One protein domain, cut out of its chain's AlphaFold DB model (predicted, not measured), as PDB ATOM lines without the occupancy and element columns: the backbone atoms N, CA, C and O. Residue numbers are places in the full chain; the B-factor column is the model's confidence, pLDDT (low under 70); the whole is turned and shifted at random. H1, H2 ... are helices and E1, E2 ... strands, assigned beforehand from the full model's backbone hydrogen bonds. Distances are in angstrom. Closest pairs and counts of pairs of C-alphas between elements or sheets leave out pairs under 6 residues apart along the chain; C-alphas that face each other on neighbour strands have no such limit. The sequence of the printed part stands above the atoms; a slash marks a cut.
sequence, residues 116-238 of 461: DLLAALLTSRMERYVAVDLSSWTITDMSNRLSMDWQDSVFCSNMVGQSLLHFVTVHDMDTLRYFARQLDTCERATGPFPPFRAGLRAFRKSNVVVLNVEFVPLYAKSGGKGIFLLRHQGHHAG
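This is residues 116 to 238 of the 461 residues of the protein "Hypothetical protein" of Hanusia phi (UniProt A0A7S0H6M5). Five antiparallel strands make one strongly twisted sheet curled like part of a barrel, and H2 and H3 lie in the gap between its E2-E1 side and edge strand E3. The longest helix, H4, packs along E3 and E4 towards one end, and H1 lies farthest out, meeting E1 and E2 with its last residue. The printed part has 123 residues with four named helices and five named strands, in the order H1 E1 E2 H2 H3 H4 E3 E4 E5; the sheet runs E2 E1 E5 E4 E3. The class is mixed, helices and strands; the whole is compact, with a radius of gyration of the C-alphas of 13.9 A and spans of 45 by 35 by 26 A.

H1, residues 116 to 122, is on the sheet at a height of 9.5 A; its closest C-alphas to E1, residues 128 to 133, are those of Leu 122 and Tyr 129, 6.4 A apart. E1 and E2, residues 138 to 142, form a hairpin, with N 131 and O 141 at 2.8 A. H2, residues 144 to 149, is on the same face as H1; the C-alphas of Arg 128 and Leu 146, the closest of E1 and H2, are 4.9 A apart. H3, residues 164 to 167, is on the opposite face; its closest C-alpha to E2 is Leu 164, 6.0 A from that of Thr 138. H4, residues 173 to 185, is on the same face as H3, 8.9 A over the sheet, and runs along E4, residues 207 to 220, at 8 degrees on the local plane. E3, residues 196 to 203, E4 and E5, residues 225 to 232, form a meander, each strand the antiparallel neighbour of the one before: N 200 and O 211 are 2.8 A apart, N 216 and O 229 2.9 A. E5 also pairs with E1, with N 132 and O 226 at 2.8 A. In H1, H2 and H4 every O i to N i+4 pair is within hydrogen-bond range; H3 is too short for one.

H1 begins at C-alpha 116, (119.735, 120.494, 155.724). H4 is 18.9 A long, E3 21.8 A and E4 31.8 A, bending by 73 degrees at residue 217. E5, 22.3 A long, ends at C-alpha 232, (98.893, 116.674, 141.164).

The C-alphas of Arg 188 and Ser 206, the two farthest apart, are 45.7 A apart. The printed part has no cut. The link from H2 to H3 is long, with 14 residues. The pLDDT is under 70 at residues 116 to 118, 156 to 157, 186 to 192, 223 and 233 to 238.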
ATOM      1  N   ASP A 116     119.369 119.547 156.786       61.69
ATOM      2  CA  ASP A 116     119.735 120.494 155.724       61.69
ATOM      3  C   ASP A 116     119.065 120.132 154.392       61.69
ATOM      4  O   ASP A 116     118.579 121.010 153.677       61.69
ATOM      5  N   LEU A 117     118.969 118.835 154.075       64.44
ATOM      6  CA  LEU A 117     118.245 118.369 152.889       64.44
ATOM      7  C   LEU A 117     116.741 118.660 153.006       64.44
ATOM      8  O   LEU A 117     116.121 119.091 152.036       64.44
ATOM      9  N   LEU A 118     116.159 118.468 154.194       66.94
ATOM     10  CA  LEU A 118     114.770 118.823 154.473       66.94
ATOM     11  C   LEU A 118     114.520 120.316 154.247       66.94
ATOM     12  O   LEU A 118     113.603 120.677 153.509       66.94
ATOM     13  N   ALA A 119     115.341 121.165 154.866       71.69
ATOM     14  CA  ALA A 119     115.247 122.609 154.717       71.69
ATOM     15  C   ALA A 119     115.337 123.000 153.234       71.69
ATOM     16  O   ALA A 119     114.515 123.774 152.748       71.69
ATOM     17  N   ALA A 120     116.250 122.385 152.478       74.69
ATOM     18  CA  ALA A 120     116.380 122.616 151.043       74.69
ATOM     19  C   ALA A 120     115.115 122.222 150.256       74.69
ATOM     20  O   ALA A 120     114.663 123.000 149.413       74.69
ATOM     21  N   LEU A 121     114.494 121.069 150.540       77.94
ATOM     22  CA  LEU A 121     113.242 120.658 149.881       77.94
ATOM     23  C   LEU A 121     112.114 121.671 150.119       77.94
ATOM     24  O   LEU A 121     111.391 122.024 149.185       77.94
ATOM     25  N   LEU A 122     111.993 122.184 151.341       80.81
ATOM     26  CA  LEU A 122     110.948 123.136 151.727       80.81
ATOM     27  C   LEU A 122     111.154 124.531 151.099       80.81
ATOM     28  O   LEU A 122     110.196 125.261 150.856       80.81
ATOM     29  N   THR A 123     112.368 124.882 150.665       84.06
ATOM     30  CA  THR A 123     112.565 126.111 149.864       84.06
ATOM     31  C   THR A 123     112.001 126.026 148.436       84.06
ATOM     32  O   THR A 123     111.900 127.049 147.749       84.06
ATOM     33  N   SER A 124     111.595 124.836 147.977       82.56
ATOM     34  CA  SER A 124     111.131 124.601 146.606       82.56
ATOM     35  C   SER A 124     109.923 125.460 146.224       82.56
ATOM     36  O   SER A 124     108.871 125.428 146.864       82.56
ATOM     37  N   ARG A 125     110.057 126.185 145.108       85.56
ATOM     38  CA  ARG A 125     108.972 126.940 144.451       85.56
ATOM     39  C   ARG A 125     108.263 126.157 143.346       85.56
ATOM     40  O   ARG A 125     107.285 126.643 142.790       85.56
ATOM     41  N   MET A 126     108.747 124.956 143.031       83.06
ATOM     42  CA  MET A 126     108.245 124.138 141.922       83.06
ATOM     43  C   MET A 126     107.421 122.952 142.411       83.06
ATOM     44  O   MET A 126     106.358 122.661 141.872       83.06
ATOM     45  N   GLU A 127     107.913 122.287 143.449       86.62
ATOM     46  CA  GLU A 127     107.348 121.048 143.978       86.62
ATOM     47  C   GLU A 127     106.614 121.326 145.289       86.62
ATOM     48  O   GLU A 127     107.070 122.126 146.114       86.62
ATOM     49  N   ARG A 128     105.490 120.644 145.494       91.12
ATOM     50  CA  ARG A 128     104.702 120.729 146.724       91.12
ATOM     51  C   ARG A 128     105.220 119.709 147.718       91.12
ATOM     52  O   ARG A 128     105.077 118.510 147.491       91.12
ATOM     53  N   TYR A 129     105.788 120.185 148.815       92.12
ATOM     54  CA  TYR A 129     106.159 119.334 149.933       92.12
ATOM     55  C   TYR A 129     105.361 119.737 151.158       92.12
ATOM     56  O   TYR A 129     105.131 120.925 151.387       92.12
ATOM     57  N   VAL A 130     104.974 118.746 151.947       94.38
ATOM     58  CA  VAL A 130     104.380 118.955 153.264       94.38
ATOM     59  C   VAL A 130     105.100 118.077 154.270       94.38
ATOM     60  O   VAL A 130     105.391 116.909 153.998       94.38
ATOM     61  N   ALA A 131     105.409 118.656 155.420       92.81
ATOM     62  CA  ALA A 131     105.934 117.949 156.565       92.81
ATOM     63  C   ALA A 131     104.902 117.982 157.692       92.81
ATOM     64  O   ALA A 131     104.410 119.048 158.058       92.81
ATOM     65  N   VAL A 132     104.596 116.828 158.271       94.62
ATOM     66  CA  VAL A 132     103.566 116.667 159.302       94.62
ATOM     67  C   VAL A 132     104.100 115.891 160.499       94.62
ATOM     68  O   VAL A 132     105.005 115.071 160.355       94.62
ATOM     69  N   ASP A 133     103.529 116.119 161.672       92.88
ATOM     70  CA  ASP A 133     103.532 115.138 162.755       92.88
ATOM     71  C   ASP A 133     102.505 114.056 162.408       92.88
ATOM     72  O   ASP A 133     101.337 114.366 162.206       92.88
ATOM     73  N   LEU A 134     102.921 112.798 162.280       89.94
ATOM     74  CA  LEU A 134     102.047 111.705 161.843       89.94
ATOM     75  C   LEU A 134     101.026 111.288 162.904       89.94
ATOM     76  O   LEU A 134      99.993 110.722 162.546       89.94
ATOM     77  N   SER A 135     101.281 111.580 164.183       87.50
ATOM     78  CA  SER A 135     100.364 111.234 165.276       87.50
ATOM     79  C   SER A 135      99.081 112.078 165.248       87.50
ATOM     80  O   SER A 135      97.988 111.587 165.535       87.50
ATOM     81  N   SER A 136      99.200 113.347 164.850       90.88
ATOM     82  CA  SER A 136      98.112 114.330 164.801       90.88
ATOM     83  C   SER A 136      97.779 114.814 163.384       90.88
ATOM     84  O   SER A 136      96.794 115.532 163.186       90.88
ATOM     85  N   TRP A 137      98.606 114.451 162.402       94.81
ATOM     86  CA  TRP A 137      98.656 115.053 161.066       94.81
ATOM     87  C   TRP A 137      98.839 116.579 161.085       94.81
ATOM     88  O   TRP A 137      98.489 117.262 160.122       94.81
ATOM     89  N   THR A 138      99.398 117.133 162.165       94.94
ATOM     90  CA  THR A 138      99.678 118.569 162.275       94.94
ATOM     91  C   THR A 138     100.778 118.960 161.304       94.94
ATOM     92  O   THR A 138     101.859 118.374 161.314       94.94
ATOM     93  N   ILE A 139     100.535 119.976 160.484       95.31
ATOM     94  CA  ILE A 139     101.520 120.514 159.553       95.31
ATOM     95  C   ILE A 139     102.624 121.197 160.361       95.31
ATOM     96  O   ILE A 139     102.382 122.148 161.095       95.31
ATOM     97  N   THR A 140     103.845 120.696 160.220       93.19
ATOM     98  CA  THR A 140     105.046 121.243 160.870       93.19
ATOM     99  C   THR A 140     105.828 122.153 159.937       93.19
ATOM    100  O   THR A 140     106.515 123.049 160.411       93.19
ATOM    101  N   ASP A 141     105.741 121.915 158.627       92.12
ATOM    102  CA  ASP A 141     106.407 122.720 157.606       92.12
ATOM    103  C   ASP A 141     105.810 122.448 156.215       92.12
ATOM    104  O   ASP A 141     105.162 121.417 155.995       92.12
ATOM    105  N   MET A 142     106.046 123.337 155.255       92.44
ATOM    106  CA  MET A 142     105.601 123.169 153.869       92.44
ATOM    107  C   MET A 142     106.507 123.884 152.877       92.44
ATOM    108  O   MET A 142     107.201 124.838 153.215       92.44
ATOM    109  N   SER A 143     106.477 123.448 151.617       91.69
ATOM    110  CA  SER A 143     107.238 124.143 150.589       91.69
ATOM    111  C   SER A 143     106.641 125.499 150.223       91.69
ATOM    112  O   SER A 143     105.423 125.683 150.272       91.69
ATOM    113  N   ASN A 144     107.483 126.420 149.741       89.25
ATOM    114  CA  ASN A 144     107.031 127.701 149.185       89.25
ATOM    115  C   ASN A 144     105.930 127.515 148.129       89.25
ATOM    116  O   ASN A 144     104.967 128.276 148.094       89.25
ATOM    117  N   ARG A 145     106.041 126.484 147.278       87.75
ATOM    118  CA  ARG A 145     105.005 126.185 146.280       87.75
ATOM    119  C   ARG A 145     103.656 125.850 146.914       87.75
ATOM    120  O   ARG A 145     102.642 126.316 146.407       87.75
ATOM    121  N   LEU A 146     103.642 125.026 147.965       89.44
ATOM    122  CA  LEU A 146     102.404 124.651 148.652       89.44
ATOM    123  C   LEU A 146     101.824 125.840 149.427       89.44
ATOM    124  O   LEU A 146     100.625 126.081 149.349       89.44
ATOM    125  N   SER A 147     102.675 126.637 150.079       89.44
ATOM    126  CA  SER A 147     102.262 127.879 150.743       89.44
ATOM    127  C   SER A 147     101.575 128.850 149.772       89.44
ATOM    128  O   SER A 147     100.526 129.399 150.099       89.44
ATOM    129  N   MET A 148     102.075 128.985 148.536       85.56
ATOM    130  CA  MET A 148     101.416 129.791 147.496       85.56
ATOM    131  C   MET A 148     100.014 129.283 147.124       85.56
ATOM    132  O   MET A 148      99.147 130.093 146.813       85.56
ATOM    133  N   ASP A 149      99.761 127.971 147.156       84.25
ATOM    134  CA  ASP A 149      98.419 127.424 146.890       84.25
ATOM    135  C   ASP A 149      97.424 127.708 148.034       84.25
ATOM    136  O   ASP A 149      96.215 127.555 147.858       84.25
ATOM    137  N   TRP A 150      97.924 128.135 149.196       87.56
ATOM    138  CA  TRP A 150      97.147 128.496 150.383       87.56
ATOM    139  C   TRP A 150      97.282 129.972 150.768       87.56
ATOM    140  O   TRP A 150      96.799 130.381 151.826       87.56
ATOM    141  N   GLN A 151      97.902 130.787 149.913       86.69
ATOM    142  CA  GLN A 151      98.098 132.214 150.173       86.69
ATOM    143  C   GLN A 151      96.762 132.953 150.352       86.69
ATOM    144  O   GLN A 151      96.668 133.857 151.172       86.69
ATOM    145  N   ASP A 152      95.729 132.513 149.624       83.81
ATOM    146  CA  ASP A 152      94.385 133.095 149.642       83.81
ATOM    147  C   ASP A 152      93.483 132.449 150.711       83.81
ATOM    148  O   ASP A 152      92.281 132.704 150.755       83.81
ATOM    149  N   SER A 153      94.033 131.572 151.558       84.81
ATOM    150  CA  SER A 153      93.274 130.943 152.639       84.81
ATOM    151  C   SER A 153      92.976 131.922 153.777       84.81
ATOM    152  O   SER A 153      93.708 132.885 154.014       84.81
ATOM    153  N   VAL A 154      91.947 131.609 154.567       84.62
ATOM    154  CA  VAL A 154      91.616 132.326 155.818       84.62
ATOM    155  C   VAL A 154      92.672 132.160 156.915       84.62
ATOM    156  O   VAL A 154      92.608 132.832 157.935       84.62
ATOM    157  N   PHE A 155      93.669 131.301 156.692       83.25
ATOM    158  CA  PHE A 155      94.767 131.016 157.615       83.25
ATOM    159  C   PHE A 155      96.033 131.832 157.294       83.25
ATOM    160  O   PHE A 155      97.122 131.511 157.768       83.25
ATOM    161  N   CYS A 156      95.912 132.886 156.473       65.31
ATOM    162  CA  CYS A 156      96.966 133.870 156.199       65.31
ATOM    163  C   CYS A 156      98.309 133.244 155.772       65.31
ATOM    164  O   CYS A 156      99.360 133.593 156.309       65.31
ATOM    165  N   SER A 157      98.289 132.302 154.818       64.94
ATOM    166  CA  SER A 157      99.439 131.507 154.322       64.94
ATOM    167  C   SER A 157     100.172 130.635 155.357       64.94
ATOM    168  O   SER A 157     100.997 129.800 154.974       64.94
ATOM    169  N   ASN A 158      99.850 130.766 156.648       74.44
ATOM    170  CA  ASN A 158     100.468 130.015 157.729       74.44
ATOM    171  C   ASN A 158      99.602 128.815 158.110       74.44
ATOM    172  O   ASN A 158      98.849 128.816 159.080       74.44
ATOM    173  N   MET A 159      99.736 127.765 157.313       90.00
ATOM    174  CA  MET A 159      99.061 126.492 157.558       90.00
ATOM    175  C   MET A 159      99.840 125.616 158.558       90.00
ATOM    176  O   MET A 159      99.375 124.540 158.924       90.00
ATOM    177  N   VAL A 160     101.015 126.065 159.022       91.88
ATOM    178  CA  VAL A 160     101.782 125.391 160.079       91.88
ATOM    179  C   VAL A 160     100.993 125.456 161.389       91.88
ATOM    180  O   VAL A 160     100.421 126.484 161.737       91.88
ATOM    181  N   GLY A 161     100.943 124.340 162.109       92.50
ATOM    182  CA  GLY A 161     100.137 124.163 163.317       92.50
ATOM    183  C   GLY A 161      98.720 123.644 163.054       92.50
ATOM    184  O   GLY A 161      98.106 123.094 163.964       92.50
ATOM    185  N   GLN A 162      98.216 123.725 161.819       93.62
ATOM    186  CA  GLN A 162      96.912 123.164 161.459       93.62
ATOM    187  C   GLN A 162      96.987 121.641 161.282       93.62
ATOM    188  O   GLN A 162      98.008 121.121 160.832       93.62
ATOM    189  N   SER A 163      95.902 120.909 161.554       94.50
ATOM    190  CA  SER A 163      95.813 119.496 161.154       94.50
ATOM    191  C   SER A 163      95.489 119.383 159.665       94.50
ATOM    192  O   SER A 163      94.478 119.911 159.200       94.50
ATOM    193  N   LEU A 164      96.317 118.649 158.917       95.56
ATOM    194  CA  LEU A 164      96.122 118.424 157.484       95.56
ATOM    195  C   LEU A 164      94.780 117.735 157.179       95.56
ATOM    196  O   LEU A 164      94.220 117.943 156.106       95.56
ATOM    197  N   LEU A 165      94.239 116.963 158.131       95.44
ATOM    198  CA  LEU A 165      92.971 116.246 157.980       95.44
ATOM    199  C   LEU A 165      91.783 117.170 157.668       95.44
ATOM    200  O   LEU A 165      90.896 116.767 156.925       95.44
ATOM    201  N   HIS A 166      91.774 118.409 158.169       93.88
ATOM    202  CA  HIS A 166      90.706 119.379 157.878       93.88
ATOM    203  C   HIS A 166      90.734 119.890 156.425       93.88
ATOM    204  O   HIS A 166      89.731 120.374 155.898       93.88
ATOM    205  N   PHE A 167      91.861 119.736 155.731       94.06
ATOM    206  CA  PHE A 167      92.027 120.167 154.340       94.06
ATOM    207  C   PHE A 167      91.947 119.012 153.346       94.06
ATOM    208  O   PHE A 167      92.153 119.226 152.158       94.06
ATOM    209  N   VAL A 168      91.619 117.807 153.803       93.88
ATOM    210  CA  VAL A 168      91.354 116.651 152.945       93.88
ATOM    211  C   VAL A 168      89.850 116.389 152.898       93.88
ATOM    212  O   VAL A 168      89.144 116.640 153.878       93.88
ATOM    213  N   THR A 169      89.333 115.927 151.759       92.00
ATOM    214  CA  THR A 169      87.916 115.548 151.620       92.00
ATOM    215  C   THR A 169      87.497 114.583 152.731       92.00
ATOM    216  O   THR A 169      88.285 113.756 153.190       92.00
ATOM    217  N   VAL A 170      86.235 114.666 153.165       89.50
ATOM    218  CA  VAL A 170      85.730 113.846 154.282       89.50
ATOM    219  C   VAL A 170      85.912 112.347 154.008       89.50
ATOM    220  O   VAL A 170      86.202 111.586 154.930       89.50
ATOM    221  N   HIS A 171      85.792 111.934 152.743       89.06
ATOM    222  CA  HIS A 171      85.960 110.546 152.311       89.06
ATOM    223  C   HIS A 171      87.416 110.059 152.360       89.06
ATOM    224  O   HIS A 171      87.643 108.887 152.651       89.06
ATOM    225  N   ASP A 172      88.398 110.939 152.142       93.19
ATOM    226  CA  ASP A 172      89.810 110.544 152.067       93.19
ATOM    227  C   ASP A 172      90.566 110.711 153.399       93.19
ATOM    228  O   ASP A 172      91.708 110.261 153.527       93.19
ATOM    229  N   MET A 173      89.947 111.310 154.424       92.75
ATOM    230  CA  MET A 173      90.556 111.456 155.758       92.75
ATOM    231  C   MET A 173      91.006 110.113 156.355       92.75
ATOM    232  O   MET A 173      92.051 110.032 157.006       92.75
ATOM    233  N   ASP A 174      90.233 109.047 156.134       91.56
ATOM    234  CA  ASP A 174      90.546 107.723 156.677       91.56
ATOM    235  C   ASP A 174      91.750 107.074 155.982       91.56
ATOM    236  O   ASP A 174      92.475 106.319 156.632       91.56
ATOM    237  N   THR A 175      92.049 107.439 154.731       93.19
ATOM    238  CA  THR A 175      93.269 107.020 154.021       93.19
ATOM    239  C   THR A 175      94.521 107.536 154.731       93.19
ATOM    240  O   THR A 175      95.473 106.780 154.940       93.19
ATOM    241  N   LEU A 176      94.511 108.796 155.180       93.31
ATOM    242  CA  LEU A 176      95.624 109.386 155.933       93.31
ATOM    243  C   LEU A 176      95.777 108.715 157.305       93.31
ATOM    244  O   LEU A 176      96.875 108.297 157.680       93.31
ATOM    245  N   ARG A 177      94.678 108.532 158.050       91.38
ATOM    246  CA  ARG A 177      94.728 107.822 159.343       91.38
ATOM    247  C   ARG A 177      95.189 106.376 159.190       91.38
ATOM    248  O   ARG A 177      95.915 105.865 160.038       91.38
ATOM    249  N   TYR A 178      94.761 105.698 158.129       90.56
ATOM    250  CA  TYR A 178      95.194 104.340 157.827       90.56
ATOM    251  C   TYR A 178      96.698 104.279 157.556       90.56
ATOM    252  O   TYR A 178      97.370 103.433 158.140       90.56
ATOM    253  N   PHE A 179      97.245 105.216 156.774       90.62
ATOM    254  CA  PHE A 179      98.689 105.317 156.553       90.62
ATOM    255  C   PHE A 179      99.466 105.471 157.871       90.62
ATOM    256  O   PHE A 179     100.427 104.742 158.104       90.62
ATOM    257  N   ALA A 180      99.030 106.367 158.764       88.38
ATOM    258  CA  ALA A 180      99.672 106.545 160.069       88.38
ATOM    259  C   ALA A 180      99.607 105.269 160.931       88.38
ATOM    260  O   ALA A 180     100.629 104.823 161.447       88.38
ATOM    261  N   ARG A 181      98.441 104.612 160.999       86.50
ATOM    262  CA  ARG A 181      98.275 103.344 161.735       86.50
ATOM    263  C   ARG A 181      99.151 102.221 161.180       86.50
ATOM    264  O   ARG A 181      99.721 101.452 161.951       86.50
ATOM    265  N   GLN A 182      99.294 102.132 159.857       85.62
ATOM    266  CA  GLN A 182     100.199 101.160 159.242       85.62
ATOM    267  C   GLN A 182     101.642 101.360 159.708       85.62
ATOM    268  O   GLN A 182     102.306 100.376 160.027       85.62
ATOM    269  N   LEU A 183     102.114 102.609 159.806       81.50
ATOM    270  CA  LEU A 183     103.457 102.903 160.312       81.50
ATOM    271  C   LEU A 183     103.653 102.406 161.740       81.50
ATOM    272  O   LEU A 183     104.680 101.793 162.020       81.50
ATOM    273  N   ASP A 184     102.671 102.637 162.611       79.44
ATOM    274  CA  ASP A 184     102.746 102.241 164.019       79.44
ATOM    275  C   ASP A 184     102.749 100.719 164.193       79.44
ATOM    276  O   ASP A 184     103.496 100.185 165.007       79.44
ATOM    277  N   THR A 185     101.993  99.992 163.369       76.56
ATOM    278  CA  THR A 185     102.037  98.516 163.369       76.56
ATOM    279  C   THR A 185     103.315  97.944 162.747       76.56
ATOM    280  O   THR A 185     103.684  96.800 163.017       76.56
ATOM    281  N   CYS A 186     104.011  98.724 161.919       68.12
ATOM    282  CA  CYS A 186     105.185  98.301 161.172       68.12
ATOM    283  C   CYS A 186     106.478  98.870 161.772       68.12
ATOM    284  O   CYS A 186     107.285  99.461 161.052       68.12
ATOM    285  N   GLU A 187     106.745  98.625 163.060       54.66
ATOM    286  CA  GLU A 187     108.004  99.025 163.724       54.66
ATOM    287  C   GLU A 187     109.276  98.523 162.999       54.66
ATOM    288  O   GLU A 187     110.374  99.038 163.217       54.66
ATOM    289  N   ARG A 188     109.143  97.527 162.107       49.25
ATOM    290  CA  ARG A 188     110.236  96.933 161.315       49.25
ATOM    291  C   ARG A 188     110.183  97.212 159.809       49.25
ATOM    292  O   ARG A 188     111.036  96.693 159.089       49.25
ATOM    293  N   ALA A 189     109.233  97.999 159.297       49.38
ATOM    294  CA  ALA A 189     109.203  98.312 157.865       49.38
ATOM    295  C   ALA A 189     110.291  99.338 157.519       49.38
ATOM    296  O   ALA A 189     110.078 100.545 157.510       49.38
ATOM    297  N   THR A 190     111.482  98.845 157.191       49.34
ATOM    298  CA  THR A 190     112.591  99.644 156.645       49.34
ATOM    299  C   THR A 190     112.438  99.932 155.142       49.34
ATOM    300  O   THR A 190     113.370 100.432 154.516       49.34
ATOM    301  N   GLY A 191     111.283  99.607 154.550       54.88
ATOM    302  CA  GLY A 191     110.989  99.771 153.124       54.88
ATOM    303  C   GLY A 191     110.343 101.118 152.767       54.88
ATOM    304  O   GLY A 191     109.861 101.838 153.642       54.88
ATOM    305  N   PRO A 192     110.336 101.494 151.476       63.88
ATOM    306  CA  PRO A 192     109.561 102.634 151.001       63.88
ATOM    307  C   PRO A 192     108.061 102.340 151.150       63.88
ATOM    308  O   PRO A 192     107.572 101.324 150.661       63.88
ATOM    309  N   PHE A 193     107.333 103.231 151.823       75.69
ATOM    310  CA  PHE A 193     105.877 103.137 151.904       75.69
ATOM    311  C   PHE A 193     105.255 103.453 150.536       75.69
ATOM    312  O   PHE A 193     105.767 104.326 149.826       75.69
ATOM    313  N   PRO A 194     104.181 102.752 150.131       85.31
ATOM    314  CA  PRO A 194     103.535 103.026 148.858       85.31
ATOM    315  C   PRO A 194     102.892 104.423 148.867       85.31
ATOM    316  O   PRO A 194     102.438 104.888 149.918       85.31
ATOM    317  N   PRO A 195     102.843 105.106 147.710       91.44
ATOM    318  CA  PRO A 195     102.075 106.332 147.586       91.44
ATOM    319  C   PRO A 195     100.576 106.049 147.740       91.44
ATOM    320  O   PRO A 195     100.097 104.965 147.403       91.44
ATOM    321  N   PHE A 196      99.829 107.044 148.207       94.00
ATOM    322  CA  PHE A 196      98.368 106.996 148.303       94.00
ATOM    323  C   PHE A 196      97.755 108.277 147.742       94.00
ATOM    324  O   PHE A 196      98.450 109.277 147.565       94.00
ATOM    325  N   ARG A 197      96.459 108.259 147.428       93.94
ATOM    326  CA  ARG A 197      95.749 109.416 146.867       93.94
ATOM    327  C   ARG A 197      94.743 109.974 147.859       93.94
ATOM    328  O   ARG A 197      94.167 109.214 148.632       93.94
ATOM    329  N   ALA A 198      94.558 111.288 147.821       94.19
ATOM    330  CA  ALA A 198      93.512 111.983 148.560       94.19
ATOM    331  C   ALA A 198      93.125 113.280 147.835       94.19
ATOM    332  O   ALA A 198      93.965 113.911 147.185       94.19
ATOM    333  N   GLY A 199      91.877 113.713 147.973       92.19
ATOM    334  CA  GLY A 199      91.429 115.041 147.574       92.19
ATOM    335  C   GLY A 199      91.895 116.090 148.581       92.19
ATOM    336  O   GLY A 199      91.394 116.141 149.701       92.19
ATOM    337  N   LEU A 200      92.841 116.940 148.189       92.38
ATOM    338  CA  LEU A 200      93.357 118.042 149.000       92.38
ATOM    339  C   LEU A 200      92.726 119.367 148.578       92.38
ATOM    340  O   LEU A 200      92.738 119.735 147.406       92.38
ATOM    341  N   ARG A 201      92.238 120.128 149.546       90.69
ATOM    342  CA  ARG A 201      91.642 121.447 149.357       90.69
ATOM    343  C   ARG A 201      92.719 122.506 149.155       90.69
ATOM    344  O   ARG A 201      93.551 122.755 150.030       90.69
ATOM    345  N   ALA A 202      92.685 123.149 147.996       87.94
ATOM    346  CA  ALA A 202      93.454 124.347 147.698       87.94
ATOM    347  C   ALA A 202      92.538 125.569 147.755       87.94
ATOM    348  O   ALA A 202      91.408 125.530 147.267       87.94
ATOM    349  N   PHE A 203      93.033 126.655 148.337       87.06
ATOM    350  CA  PHE A 203      92.247 127.867 148.514       87.06
ATOM    351  C   PHE A 203      92.434 128.790 147.311       87.06
ATOM    352  O   PHE A 203      93.530 128.949 146.764       87.06
ATOM    353  N   ARG A 204      91.331 129.398 146.893       82.94
ATOM    354  CA  ARG A 204      91.281 130.533 145.979       82.94
ATOM    355  C   ARG A 204      90.594 131.681 146.701       82.94
ATOM    356  O   ARG A 204      90.007 131.503 147.766       82.94
ATOM    357  N   LYS A 205      90.614 132.856 146.080       79.75
ATOM    358  CA  LYS A 205      90.060 134.084 146.654       79.75
ATOM    359  C   LYS A 205      88.609 133.959 147.152       79.75
ATOM    360  O   LYS A 205      88.273 134.603 148.136       79.75
ATOM    361  N   SER A 206      87.755 133.184 146.476       78.88
ATOM    362  CA  SER A 206      86.332 133.039 146.841       78.88
ATOM    363  C   SER A 206      85.830 131.596 146.919       78.88
ATOM    364  O   SER A 206      84.662 131.372 147.229       78.88
ATOM    365  N   ASN A 207      86.683 130.608 146.653       85.00
ATOM    366  CA  ASN A 207      86.295 129.202 146.619       85.00
ATOM    367  C   ASN A 207      87.436 128.290 147.076       85.00
ATOM    368  O   ASN A 207      88.585 128.709 147.235       85.00
ATOM    369  N   VAL A 208      87.090 127.030 147.289       88.62
ATOM    370  CA  VAL A 208      88.021 125.939 147.537       88.62
ATOM    371  C   VAL A 208      87.944 124.979 146.363       88.62
ATOM    372  O   VAL A 208      86.862 124.546 145.981       88.62
ATOM    373  N   VAL A 209      89.097 124.612 145.818       86.94
ATOM    374  CA  VAL A 209      89.207 123.601 144.765       86.94
ATOM    375  C   VAL A 209      89.732 122.312 145.370       86.94
ATOM    376  O   VAL A 209      90.732 122.324 146.094       86.94
ATOM    377  N   VAL A 210      89.103 121.190 145.037       88.38
ATOM    378  CA  VAL A 210      89.607 119.869 145.424       88.38
ATOM    379  C   VAL A 210      90.630 119.391 144.396       88.38
ATOM    380  O   VAL A 210      90.307 119.087 143.251       88.38
ATOM    381  N   LEU A 211      91.890 119.304 144.813       87.25
ATOM    382  CA  LEU A 211      92.977 118.734 144.031       87.25
ATOM    383  C   LEU A 211      93.104 117.249 144.356       87.25
ATOM    384  O   LEU A 211      93.494 116.892 145.466       87.25
ATOM    385  N   ASN A 212      92.863 116.371 143.385       89.06
ATOM    386  CA  ASN A 212      93.261 114.974 143.535       89.06
ATOM    387  C   ASN A 212      94.797 114.903 143.531       89.06
ATOM    388  O   ASN A 212      95.440 115.218 142.516       89.06
ATOM    389  N   VAL A 213      95.384 114.582 144.683       92.19
ATOM    390  CA  VAL A 213      96.834 114.555 144.886       92.19
ATOM    391  C   VAL A 213      97.298 113.167 145.301       92.19
ATOM    392  O   VAL A 213      96.696 112.493 146.132       92.19
ATOM    393  N   GLU A 214      98.416 112.748 144.726       94.94
ATOM    394  CA  GLU A 214      99.166 111.578 145.155       94.94
ATOM    395  C   GLU A 214     100.215 112.011 146.187       94.94
ATOM    396  O   GLU A 214     101.117 112.803 145.892       94.94
ATOM    397  N   PHE A 215     100.085 111.486 147.400       95.00
ATOM    398  CA  PHE A 215     101.036 111.618 148.491       95.00
ATOM    399  C   PHE A 215     102.141 110.585 148.311       95.00
ATOM    400  O   PHE A 215     101.941 109.392 148.537       95.00
ATOM    401  N   VAL A 216     103.328 111.044 147.922       92.06
ATOM    402  CA  VAL A 216     104.522 110.203 147.805       92.06
ATOM    403  C   VAL A 216     105.352 110.359 149.082       92.06
ATOM    404  O   VAL A 216     105.946 111.424 149.285       92.06
ATOM    405  N   PRO A 217     105.412 109.338 149.958       88.75
ATOM    406  CA  PRO A 217     106.170 109.421 151.198       88.75
ATOM    407  C   PRO A 217     107.667 109.428 150.890       88.75
ATOM    408  O   PRO A 217     108.246 108.435 150.450       88.75
ATOM    409  N   LEU A 218     108.316 110.560 151.146       82.44
ATOM    410  CA  LEU A 218     109.772 110.660 151.086       82.44
ATOM    411  C   LEU A 218     110.371 110.163 152.399       82.44
ATOM    412  O   LEU A 218     111.361 109.436 152.423       82.44
ATOM    413  N   TYR A 219     109.736 110.500 153.514       80.12
ATOM    414  CA  TYR A 219     110.151 110.070 154.839       80.12
ATOM    415  C   TYR A 219     108.927 109.897 155.722       80.12
ATOM    416  O   TYR A 219     108.023 110.723 155.696       80.12
ATOM    417  N   ALA A 220     108.901 108.836 156.511       81.06
ATOM    418  CA  ALA A 220     107.887 108.634 157.527       81.06
ATOM    419  C   ALA A 220     108.487 107.783 158.640       81.06
ATOM    420  O   ALA A 220     109.193 106.808 158.367       81.06
ATOM    421  N   LYS A 221     108.223 108.166 159.885       77.44
ATOM    422  CA  LYS A 221     108.590 107.402 161.073       77.44
ATOM    423  C   LYS A 221     107.360 107.303 161.968       77.44
ATOM    424  O   LYS A 221     106.738 108.329 162.228       77.44
ATOM    425  N   SER A 222     107.041 106.094 162.430       73.94
ATOM    426  CA  SER A 222     105.973 105.858 163.412       73.94
ATOM    427  C   SER A 222     106.067 106.834 164.591       73.94
ATOM    428  O   SER A 222     107.176 107.146 165.048       73.94
ATOM    429  N   GLY A 223     104.912 107.365 165.007       68.75
ATOM    430  CA  GLY A 223     104.784 108.367 166.073       68.75
ATOM    431  C   GLY A 223     105.621 109.643 165.895       68.75
ATOM    432  O   GLY A 223     105.861 110.354 166.866       68.75
ATOM    433  N   GLY A 224     106.140 109.908 164.691       82.69
ATOM    434  CA  GLY A 224     107.093 110.982 164.432       82.69
ATOM    435  C   GLY A 224     106.758 111.799 163.189       82.69
ATOM    436  O   GLY A 224     105.615 111.904 162.759       82.69
ATOM    437  N   LYS A 225     107.786 112.409 162.593       85.12
ATOM    438  CA  LYS A 225     107.628 113.288 161.429       85.12
ATOM    439  C   LYS A 225     107.400 112.485 160.141       85.12
ATOM    440  O   LYS A 225     108.118 111.523 159.864       85.12
ATOM    441  N   GLY A 226     106.451 112.925 159.326       87.56
ATOM    442  CA  GLY A 226     106.216 112.479 157.955       87.56
ATOM    443  C   GLY A 226     106.494 113.604 156.965       87.56
ATOM    444  O   GLY A 226     106.217 114.764 157.253       87.56
ATOM    445  N   ILE A 227     107.071 113.287 155.809       88.19
ATOM    446  CA  ILE A 227     107.382 114.232 154.732       88.19
ATOM    447  C   ILE A 227     106.927 113.623 153.418       88.19
ATOM    448  O   ILE A 227     107.363 112.530 153.033       88.19
ATOM    449  N   PHE A 228     106.090 114.368 152.712       92.19
ATOM    450  CA  PHE A 228     105.433 113.913 151.500       92.19
ATOM    451  C   PHE A 228     105.685 114.892 150.359       92.19
ATOM    452  O   PHE A 228     105.620 116.109 150.542       92.19
ATOM    453  N   LEU A 229     105.944 114.346 149.173       92.56
ATOM    454  CA  LEU A 229     105.796 115.061 147.909       92.56
ATOM    455  C   LEU A 229     104.340 114.925 147.459       92.56
ATOM    456  O   LEU A 229     103.835 113.809 147.353       92.56
ATOM    457  N   LEU A 230     103.683 116.048 147.173       94.25
ATOM    458  CA  LEU A 230     102.295 116.087 146.716       94.25
ATOM    459  C   LEU A 230     102.259 116.254 145.197       94.25
ATOM    460  O   LEU A 230     102.498 117.346 144.666       94.25
ATOM    461  N   ARG A 231     101.963 115.170 144.481       91.38
ATOM    462  CA  ARG A 231     101.847 115.184 143.021       91.38
ATOM    463  C   ARG A 231     100.406 115.414 142.613       91.38
ATOM    464  O   ARG A 231      99.521 114.661 142.992       91.38
ATOM    465  N   HIS A 232     100.186 116.420 141.782       85.12
ATOM    466  CA  HIS A 232      98.893 116.674 141.164       85.12
ATOM    467  C   HIS A 232      99.014 116.426 139.662       85.12
ATOM    468  O   HIS A 232      99.861 117.040 139.015       85.12
ATOM    469  N   GLN A 233      98.198 115.518 139.123       66.81
ATOM    470  CA  GLN A 233      98.166 115.205 137.686       66.81
ATOM    471  C   GLN A 233      96.981 115.863 136.955       66.81
ATOM    472  O   GLN A 233      96.737 115.558 135.793       66.81
ATOM    473  N   GLY A 234      96.245 116.757 137.621       62.56
ATOM    474  CA  GLY A 234      95.040 117.381 137.076       62.56
ATOM    475  C   GLY A 234      95.288 118.694 136.334       62.56
ATOM    476  O   GLY A 234      96.319 119.356 136.488       62.56
ATOM    477  N   HIS A 235      94.305 119.068 135.518       58.44
ATOM    478  CA  HIS A 235      94.188 120.422 134.997       58.44
ATOM    479  C   HIS A 235      93.798 121.388 136.117       58.44
ATOM    480  O   HIS A 235      93.196 121.008 137.117       58.44
ATOM    481  N   HIS A 236      94.194 122.650 135.961       62.75
ATOM    482  CA  HIS A 236      93.734 123.695 136.858       62.75
ATOM    483  C   HIS A 236      92.229 123.852 136.690       62.75
ATOM    484  O   HIS A 236      91.786 124.235 135.607       62.75
ATOM    485  N   ALA A 237      91.495 123.592 137.770       64.75
ATOM    486  CA  ALA A 237      90.079 123.880 137.816       64.75
ATOM    487  C   ALA A 237      89.804 125.337 137.475       64.75
ATOM    488  O   ALA A 237      90.508 126.237 137.955       64.75
ATOM    489  N   GLY A 238      88.805 125.540 136.620       68.31
ATOM    490  CA  GLY A 238      88.298 126.869 136.311       68.31
ATOM    491  C   GLY A 238      87.675 127.510 137.549       68.31
ATOM    492  O   GLY A 238      87.390 126.845 138.543       68.31
TER     493      GLY A 238